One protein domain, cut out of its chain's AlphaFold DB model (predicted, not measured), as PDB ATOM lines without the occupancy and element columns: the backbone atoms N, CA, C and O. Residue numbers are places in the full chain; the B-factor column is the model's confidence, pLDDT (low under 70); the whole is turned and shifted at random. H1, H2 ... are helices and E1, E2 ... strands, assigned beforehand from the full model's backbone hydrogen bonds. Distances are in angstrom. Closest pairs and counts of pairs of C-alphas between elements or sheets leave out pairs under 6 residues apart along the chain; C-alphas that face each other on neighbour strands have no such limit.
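This is residues 335 to 381 of the 388 residues of an uncharacterized protein of Ophiocordyceps camponoti-rufipedis (UniProt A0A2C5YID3). A long, twisted antiparallel hairpin of two strands, E1 and E2, makes most of the length of this small domain, and a much shorter third strand, E3, runs beside E2 on the side away from E1. A loop, residues 359 to 368, lies at the end of the sheet opposite the turn between E1 and E2, and after E3 the last residues fold back to a single short helix, H1, that only grazes the sheet. The printed part has 47 residues, with three named strands followed by one named helix, in the order E1, E2, E3, H1, and its class is mostly strand. The sheet has the order E1, E2, E3, all antiparallel. The whole is only just loose, close to compact, with a radius of gyration of the C-alphas of 11.6 A, and the C-alphas span 36 by 24 by 14 A.

E1, residues 335 to 345, and E2, residues 349 to 358, form a hairpin and are antiparallel, with 158 degrees between their directions. C-alphas 335 and 358 face each other at 5.0 A, and C-alphas 345 and 349 at 5.3 A. N 341 and O 353 are 2.9 A apart, and N 351 and O 343 are 2.8 A apart, both within hydrogen-bond range. E1 bends by 63 degrees at residue 338; C-alphas 338 and 339 both face C-alpha 355, at 5.5 A and 4.8 A. E3, residues 369 to 372, forms a second hairpin with E2, antiparallel at 142 degrees. C-alphas 353 and 372 face each other at 4.4 A, and N 354 and O 371 are within hydrogen-bond range at 2.8 A. The three strands are a meander, each the antiparallel neighbour of the one before; E1 and E3 are the edge strands. The sheet is strongly twisted, but only just, with C-alphas up to 4.2 A off its best plane. H1, residues 378 to 381, is on the sheet but only grazes it, with residues 380 to 381. With 4 residues, H1 is too short for any O i to N i+4 pair inside it; its 1 pair of O i and N i+3 is within range.

E1 begins at C-alpha 335, (42.562, 11.473, -1.099), and is 26.6 A long. E2 is 26.8 A long and begins at C-alpha 349, (26.160, 10.997, -23.939). E3 has 4 residues, Thr 369 to Pro 372. H1 has 4 residues and ends at C-alpha 381, (30.930, 7.375, -6.982).

The C-alphas of Gly 347 and Asp 361 are the two farthest apart, at 35.9 A. The printed part has no cut. The links E1 to E2 and E3 to H1 are tight, E2 to E3 is short, and no link is long. The mean pLDDT of the printed part is 88.3, that of H1 is 78, and no printed residue is under 70.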
ATOM      1  N   LYS A 335      42.608  10.731  -2.369       86.31
ATOM      2  CA  LYS A 335      42.562  11.473  -1.099       86.31
ATOM      3  C   LYS A 335      41.177  12.029  -0.829       86.31
ATOM      4  O   LYS A 335      40.649  11.907   0.275       86.31
ATOM      5  N   ARG A 336      40.635  12.729  -1.826       87.56
ATOM      6  CA  ARG A 336      39.357  13.438  -1.758       87.56
ATOM      7  C   ARG A 336      38.876  13.766  -3.169       87.56
ATOM      8  O   ARG A 336      39.690  13.999  -4.053       87.56
ATOM      9  N   ILE A 337      37.562  13.806  -3.344       89.44
ATOM     10  CA  ILE A 337      36.921  14.403  -4.516       89.44
ATOM     11  C   ILE A 337      36.615  15.859  -4.164       89.44
ATOM     12  O   ILE A 337      35.903  16.112  -3.187       89.44
ATOM     13  N   ASP A 338      37.183  16.795  -4.918       88.75
ATOM     14  CA  ASP A 338      37.012  18.232  -4.685       88.75
ATOM     15  C   ASP A 338      35.785  18.770  -5.429       88.75
ATOM     16  O   ASP A 338      35.032  19.563  -4.859       88.75
ATOM     17  N   ASN A 339      35.530  18.284  -6.649       89.81
ATOM     18  CA  ASN A 339      34.454  18.784  -7.503       89.81
ATOM     19  C   ASN A 339      33.876  17.705  -8.440       89.81
ATOM     20  O   ASN A 339      34.452  16.629  -8.605       89.81
ATOM     21  N   MET A 340      32.720  17.986  -9.046       93.06
ATOM     22  CA  MET A 340      32.045  17.118 -10.018       93.06
ATOM     23  C   MET A 340      31.412  17.967 -11.124       93.06
ATOM     24  O   MET A 340      30.679  18.909 -10.835       93.06
ATOM     25  N   GLN A 341      31.627  17.581 -12.381       93.06
ATOM     26  CA  GLN A 341      31.070  18.253 -13.553       93.06
ATOM     27  C   GLN A 341      30.548  17.231 -14.574       93.06
ATOM     28  O   GLN A 341      31.040  16.107 -14.669       93.06
ATOM     29  N   LEU A 342      29.497  17.600 -15.304       93.31
ATOM     30  CA  LEU A 342      28.876  16.775 -16.343       93.31
ATOM     31  C   LEU A 342      29.377  17.251 -17.707       93.31
ATOM     32  O   LEU A 342      29.236  18.429 -18.024       93.31
ATOM     33  N   TYR A 343      29.928  16.340 -18.506       92.06
ATOM     34  CA  TYR A 343      30.385  16.620 -19.866       92.06
ATOM     35  C   TYR A 343      29.619  15.756 -20.864       92.06
ATOM     36  O   TYR A 343      29.399  14.570 -20.621       92.06
ATOM     37  N   GLU A 344      29.213  16.336 -21.989       94.25
ATOM     38  CA  GLU A 344      28.617  15.591 -23.095       94.25
ATOM     39  C   GLU A 344      29.729  15.084 -24.017       94.25
ATOM     40  O   GLU A 344      30.458  15.866 -24.621       94.25
ATOM     41  N   VAL A 345      29.895  13.763 -24.076       92.31
ATOM     42  CA  VAL A 345      30.907  13.103 -24.905       92.31
ATOM     43  C   VAL A 345      30.210  12.491 -26.114       92.31
ATOM     44  O   VAL A 345      29.302  11.663 -25.967       92.31
ATOM     45  N   GLU A 346      30.637  12.887 -27.312       87.50
ATOM     46  CA  GLU A 346      30.083  12.410 -28.581       87.50
ATOM     47  C   GLU A 346      30.095  10.869 -28.627       87.50
ATOM     48  O   GLU A 346      31.123  10.221 -28.426       87.50
ATOM     49  N   GLY A 347      28.917  10.261 -28.794       90.88
ATOM     50  CA  GLY A 347      28.739   8.803 -28.819       90.88
ATOM     51  C   GLY A 347      28.586   8.101 -27.458       90.88
ATOM     52  O   GLY A 347      28.155   6.950 -27.438       90.88
ATOM     53  N   ARG A 348      28.867   8.760 -26.322       85.56
ATOM     54  CA  ARG A 348      28.610   8.213 -24.966       85.56
ATOM     55  C   ARG A 348      27.512   8.949 -24.192       85.56
ATOM     56  O   ARG A 348      26.980   8.396 -23.232       85.56
ATOM     57  N   GLY A 349      27.141  10.155 -24.622       92.19
ATOM     58  CA  GLY A 349      26.160  10.997 -23.939       92.19
ATOM     59  C   GLY A 349      26.775  11.754 -22.763       92.19
ATOM     60  O   GLY A 349      27.967  12.054 -22.757       92.19
ATOM     61  N   VAL A 350      25.958  12.092 -21.765       92.69
ATOM     62  CA  VAL A 350      26.403  12.870 -20.599       92.69
ATOM     63  C   VAL A 350      27.162  11.970 -19.615       92.69
ATOM     64  O   VAL A 350      26.570  11.071 -19.019       92.69
ATOM     65  N   VAL A 351      28.454  12.234 -19.417       94.50
ATOM     66  CA  VAL A 351      29.363  11.506 -18.516       94.50
ATOM     67  C   VAL A 351      29.762  12.399 -17.338       94.50
ATOM     68  O   VAL A 351      30.013  13.595 -17.499       94.50
ATOM     69  N   ARG A 352      29.824  11.825 -16.131       93.75
ATOM     70  CA  ARG A 352      30.305  12.517 -14.925       93.75
ATOM     71  C   ARG A 352      31.825  12.476 -14.855       93.75
ATOM     72  O   ARG A 352      32.407  11.391 -14.848       93.75
ATOM     73  N   TYR A 353      32.433  13.648 -14.740       94.25
ATOM     74  CA  TYR A 353      33.840  13.826 -14.416       94.25
ATOM     75  C   TYR A 353      33.971  14.341 -12.986       94.25
ATOM     76  O   TYR A 353      33.157  15.138 -12.514       94.25
ATOM     77  N   PHE A 354      34.997  13.871 -12.293       92.94
ATOM     78  CA  PHE A 354      35.292  14.221 -10.913       92.94
ATOM     79  C   PHE A 354      36.676  14.853 -10.838       92.94
ATOM     80  O   PHE A 354      37.619  14.336 -11.429       92.94
ATOM     81  N   GLU A 355      36.795  15.948 -10.096       93.31
ATOM     82  CA  GLU A 355      38.078  16.559  -9.768       93.31
ATOM     83  C   GLU A 355      38.666  15.805  -8.571       93.31
ATOM     84  O   GLU A 355      38.182  15.901  -7.438       93.31
ATOM     85  N   VAL A 356      39.670  14.979  -8.849       93.06
ATOM     86  CA  VAL A 356      40.242  14.014  -7.917       93.06
ATOM     87  C   VAL A 356      41.548  14.559  -7.368       93.06
ATOM     88  O   VAL A 356      42.505  14.811  -8.101       93.06
ATOM     89  N   LEU A 357      41.598  14.693  -6.046       90.62
ATOM     90  CA  LEU A 357      42.828  14.953  -5.325       90.62
ATOM     91  C   LEU A 357      43.472  13.612  -4.957       90.62
ATOM     92  O   LEU A 357      42.917  12.849  -4.164       90.62
ATOM     93  N   TRP A 358      44.653  13.324  -5.492       89.38
ATOM     94  CA  TRP A 358      45.362  12.067  -5.224       89.38
ATOM     95  C   TRP A 358      46.195  12.127  -3.934       89.38
ATOM     96  O   TRP A 358      46.733  13.181  -3.575       89.38
ATOM     97  N   GLU A 359      46.313  11.004  -3.214       84.06
ATOM     98  CA  GLU A 359      47.296  10.845  -2.134       84.06
ATOM     99  C   GLU A 359      48.679  10.527  -2.718       84.06
ATOM    100  O   GLU A 359      48.815   9.701  -3.619       84.06
ATOM    101  N   GLY A 360      49.716  11.186  -2.193       84.06
ATOM    102  CA  GLY A 360      51.111  10.990  -2.595       84.06
ATOM    103  C   GLY A 360      51.833  12.294  -2.933       84.06
ATOM    104  O   GLY A 360      51.229  13.370  -2.945       84.06
ATOM    105  N   ASP A 361      53.134  12.188  -3.205       78.62
ATOM    106  CA  ASP A 361      53.969  13.290  -3.699       78.62
ATOM    107  C   ASP A 361      53.767  13.461  -5.213       78.62
ATOM    108  O   ASP A 361      54.632  13.135  -6.025       78.62
ATOM    109  N   TRP A 362      52.582  13.938  -5.596       81.75
ATOM    110  CA  TRP A 362      52.288  14.310  -6.977       81.75
ATOM    111  C   TRP A 362      52.847  15.703  -7.306       81.75
ATOM    112  O   TRP A 362      52.868  16.578  -6.429       81.75
ATOM    113  N   PRO A 363      53.268  15.947  -8.560       83.75
ATOM    114  CA  PRO A 363      53.598  17.288  -9.030       83.75
ATOM    115  C   PRO A 363      52.414  18.239  -8.789       83.75
ATOM    116  O   PRO A 363      51.261  17.871  -9.017       83.75
ATOM    117  N   LYS A 364      52.675  19.458  -8.297       79.44
ATOM    118  CA  LYS A 364      51.612  20.432  -7.950       79.44
ATOM    119  C   LYS A 364      50.800  20.899  -9.160       79.44
ATOM    120  O   LYS A 364      49.719  21.444  -8.998       79.44
ATOM    121  N   ASP A 365      51.356  20.717 -10.344       87.12
ATOM    122  CA  ASP A 365      50.782  20.983 -11.655       87.12
ATOM    123  C   ASP A 365      49.906  19.830 -12.176       87.12
ATOM    124  O   ASP A 365      49.137  20.037 -13.107       87.12
ATOM    125  N   GLN A 366      49.983  18.640 -11.568       84.31
ATOM    126  CA  GLN A 366      49.241  17.440 -11.982       84.31
ATOM    127  C   GLN A 366      48.201  16.974 -10.952       84.31
ATOM    128  O   GLN A 366      47.647  15.892 -11.094       84.31
ATOM    129  N   ASN A 367      47.949  17.734  -9.886       90.25
ATOM    130  CA  ASN A 367      46.969  17.383  -8.856       90.25
ATOM    131  C   ASN A 367      46.254  18.668  -8.408       90.25
ATOM    132  O   ASN A 367      46.918  19.532  -7.823       90.25
ATOM    133  N   PRO A 368      44.943  18.826  -8.661       91.88
ATOM    134  CA  PRO A 368      43.957  17.789  -9.009       91.88
ATOM    135  C   PRO A 368      43.849  17.440 -10.510       91.88
ATOM    136  O   PRO A 368      44.214  18.242 -11.366       91.88
ATOM    137  N   THR A 369      43.326  16.245 -10.823       93.06
ATOM    138  CA  THR A 369      42.987  15.810 -12.200       93.06
ATOM    139  C   THR A 369      41.490  15.553 -12.365       93.06
ATOM    140  O   THR A 369      40.805  15.223 -11.399       93.06
ATOM    141  N   TRP A 370      40.974  15.692 -13.591       93.44
ATOM    142  CA  TRP A 370      39.588  15.355 -13.931       93.44
ATOM    143  C   TRP A 370      39.497  13.927 -14.472       93.44
ATOM    144  O   TRP A 370      39.952  13.658 -15.580       93.44
ATOM    145  N   GLU A 371      38.873  13.030 -13.712       91.81
ATOM    146  CA  GLU A 371      38.703  11.622 -14.086       91.81
ATOM    147  C   GLU A 371      37.226  11.280 -14.339       91.81
ATOM    148  O   GLU A 371      36.355  11.733 -13.585       91.81
ATOM    149  N   PRO A 372      36.907  10.469 -15.363       93.38
ATOM    150  CA  PRO A 372      35.552   9.980 -15.584       93.38
ATOM    151  C   PRO A 372      35.130   8.983 -14.494       93.38
ATOM    152  O   PRO A 372      35.956   8.313 -13.874       93.38
ATOM    153  N   GLU A 373      33.820   8.829 -14.299       88.88
ATOM    154  CA  GLU A 373      33.234   7.924 -13.295       88.88
ATOM    155  C   GLU A 373      33.779   6.484 -13.336       88.88
ATOM    156  O   GLU A 373      33.926   5.840 -12.292       88.88
ATOM    157  N   ASP A 374      34.103   5.984 -14.527       86.88
ATOM    158  CA  ASP A 374      34.583   4.618 -14.734       86.88
ATOM    159  C   ASP A 374      35.950   4.358 -14.085       86.88
ATOM    160  O   ASP A 374      36.220   3.229 -13.674       86.88
ATOM    161  N   HIS A 375      36.784   5.394 -13.930       87.25
ATOM    162  CA  HIS A 375      38.127   5.296 -13.345       87.25
ATOM    163  C   HIS A 375      38.130   5.344 -11.812       87.25
ATOM    164  O   HIS A 375      39.167   5.125 -11.185       87.25
ATOM    165  N   LEU A 376      36.982   5.620 -11.186       84.38
ATOM    166  CA  LEU A 376      36.878   5.728  -9.735       84.38
ATOM    167  C   LEU A 376      36.277   4.474  -9.101       84.38
ATOM    168  O   LEU A 376      35.350   3.871  -9.660       84.38
ATOM    169  N   PRO A 377      36.741   4.085  -7.900       81.12
ATOM    170  CA  PRO A 377      36.189   2.936  -7.205       81.12
ATOM    171  C   PRO A 377      34.720   3.200  -6.797       81.12
ATOM    172  O   PRO A 377      34.362   4.335  -6.455       81.12
ATOM    173  N   PRO A 378      33.840   2.176  -6.809       78.69
ATOM    174  CA  PRO A 378      32.393   2.349  -6.614       78.69
ATOM    175  C   PRO A 378      31.984   3.049  -5.311       78.69
ATOM    176  O   PRO A 378      30.959   3.726  -5.262       78.69
ATOM    177  N   ASN A 379      32.798   2.928  -4.260       79.44
ATOM    178  CA  ASN A 379      32.576   3.561  -2.959       79.44
ATOM    179  C   ASN A 379      32.678   5.098  -2.994       79.44
ATOM    180  O   ASN A 379      32.098   5.754  -2.130       79.44
ATOM    181  N   LEU A 380      33.382   5.670  -3.974       77.00
ATOM    182  CA  LEU A 380      33.547   7.119  -4.129       77.00
ATOM    183  C   LEU A 380      32.558   7.735  -5.130       77.00
ATOM    184  O   LEU A 380      32.276   8.928  -5.054       77.00
ATOM    185  N   ARG A 381      31.942   6.924  -6.002       76.69
ATOM    186  CA  ARG A 381      30.930   7.375  -6.982       76.69
ATOM    187  C   ARG A 381      29.649   7.906  -6.332       76.69
ATOM    188  O   ARG A 381      28.913   8.687  -6.932       76.69
TER     189      ARG A 381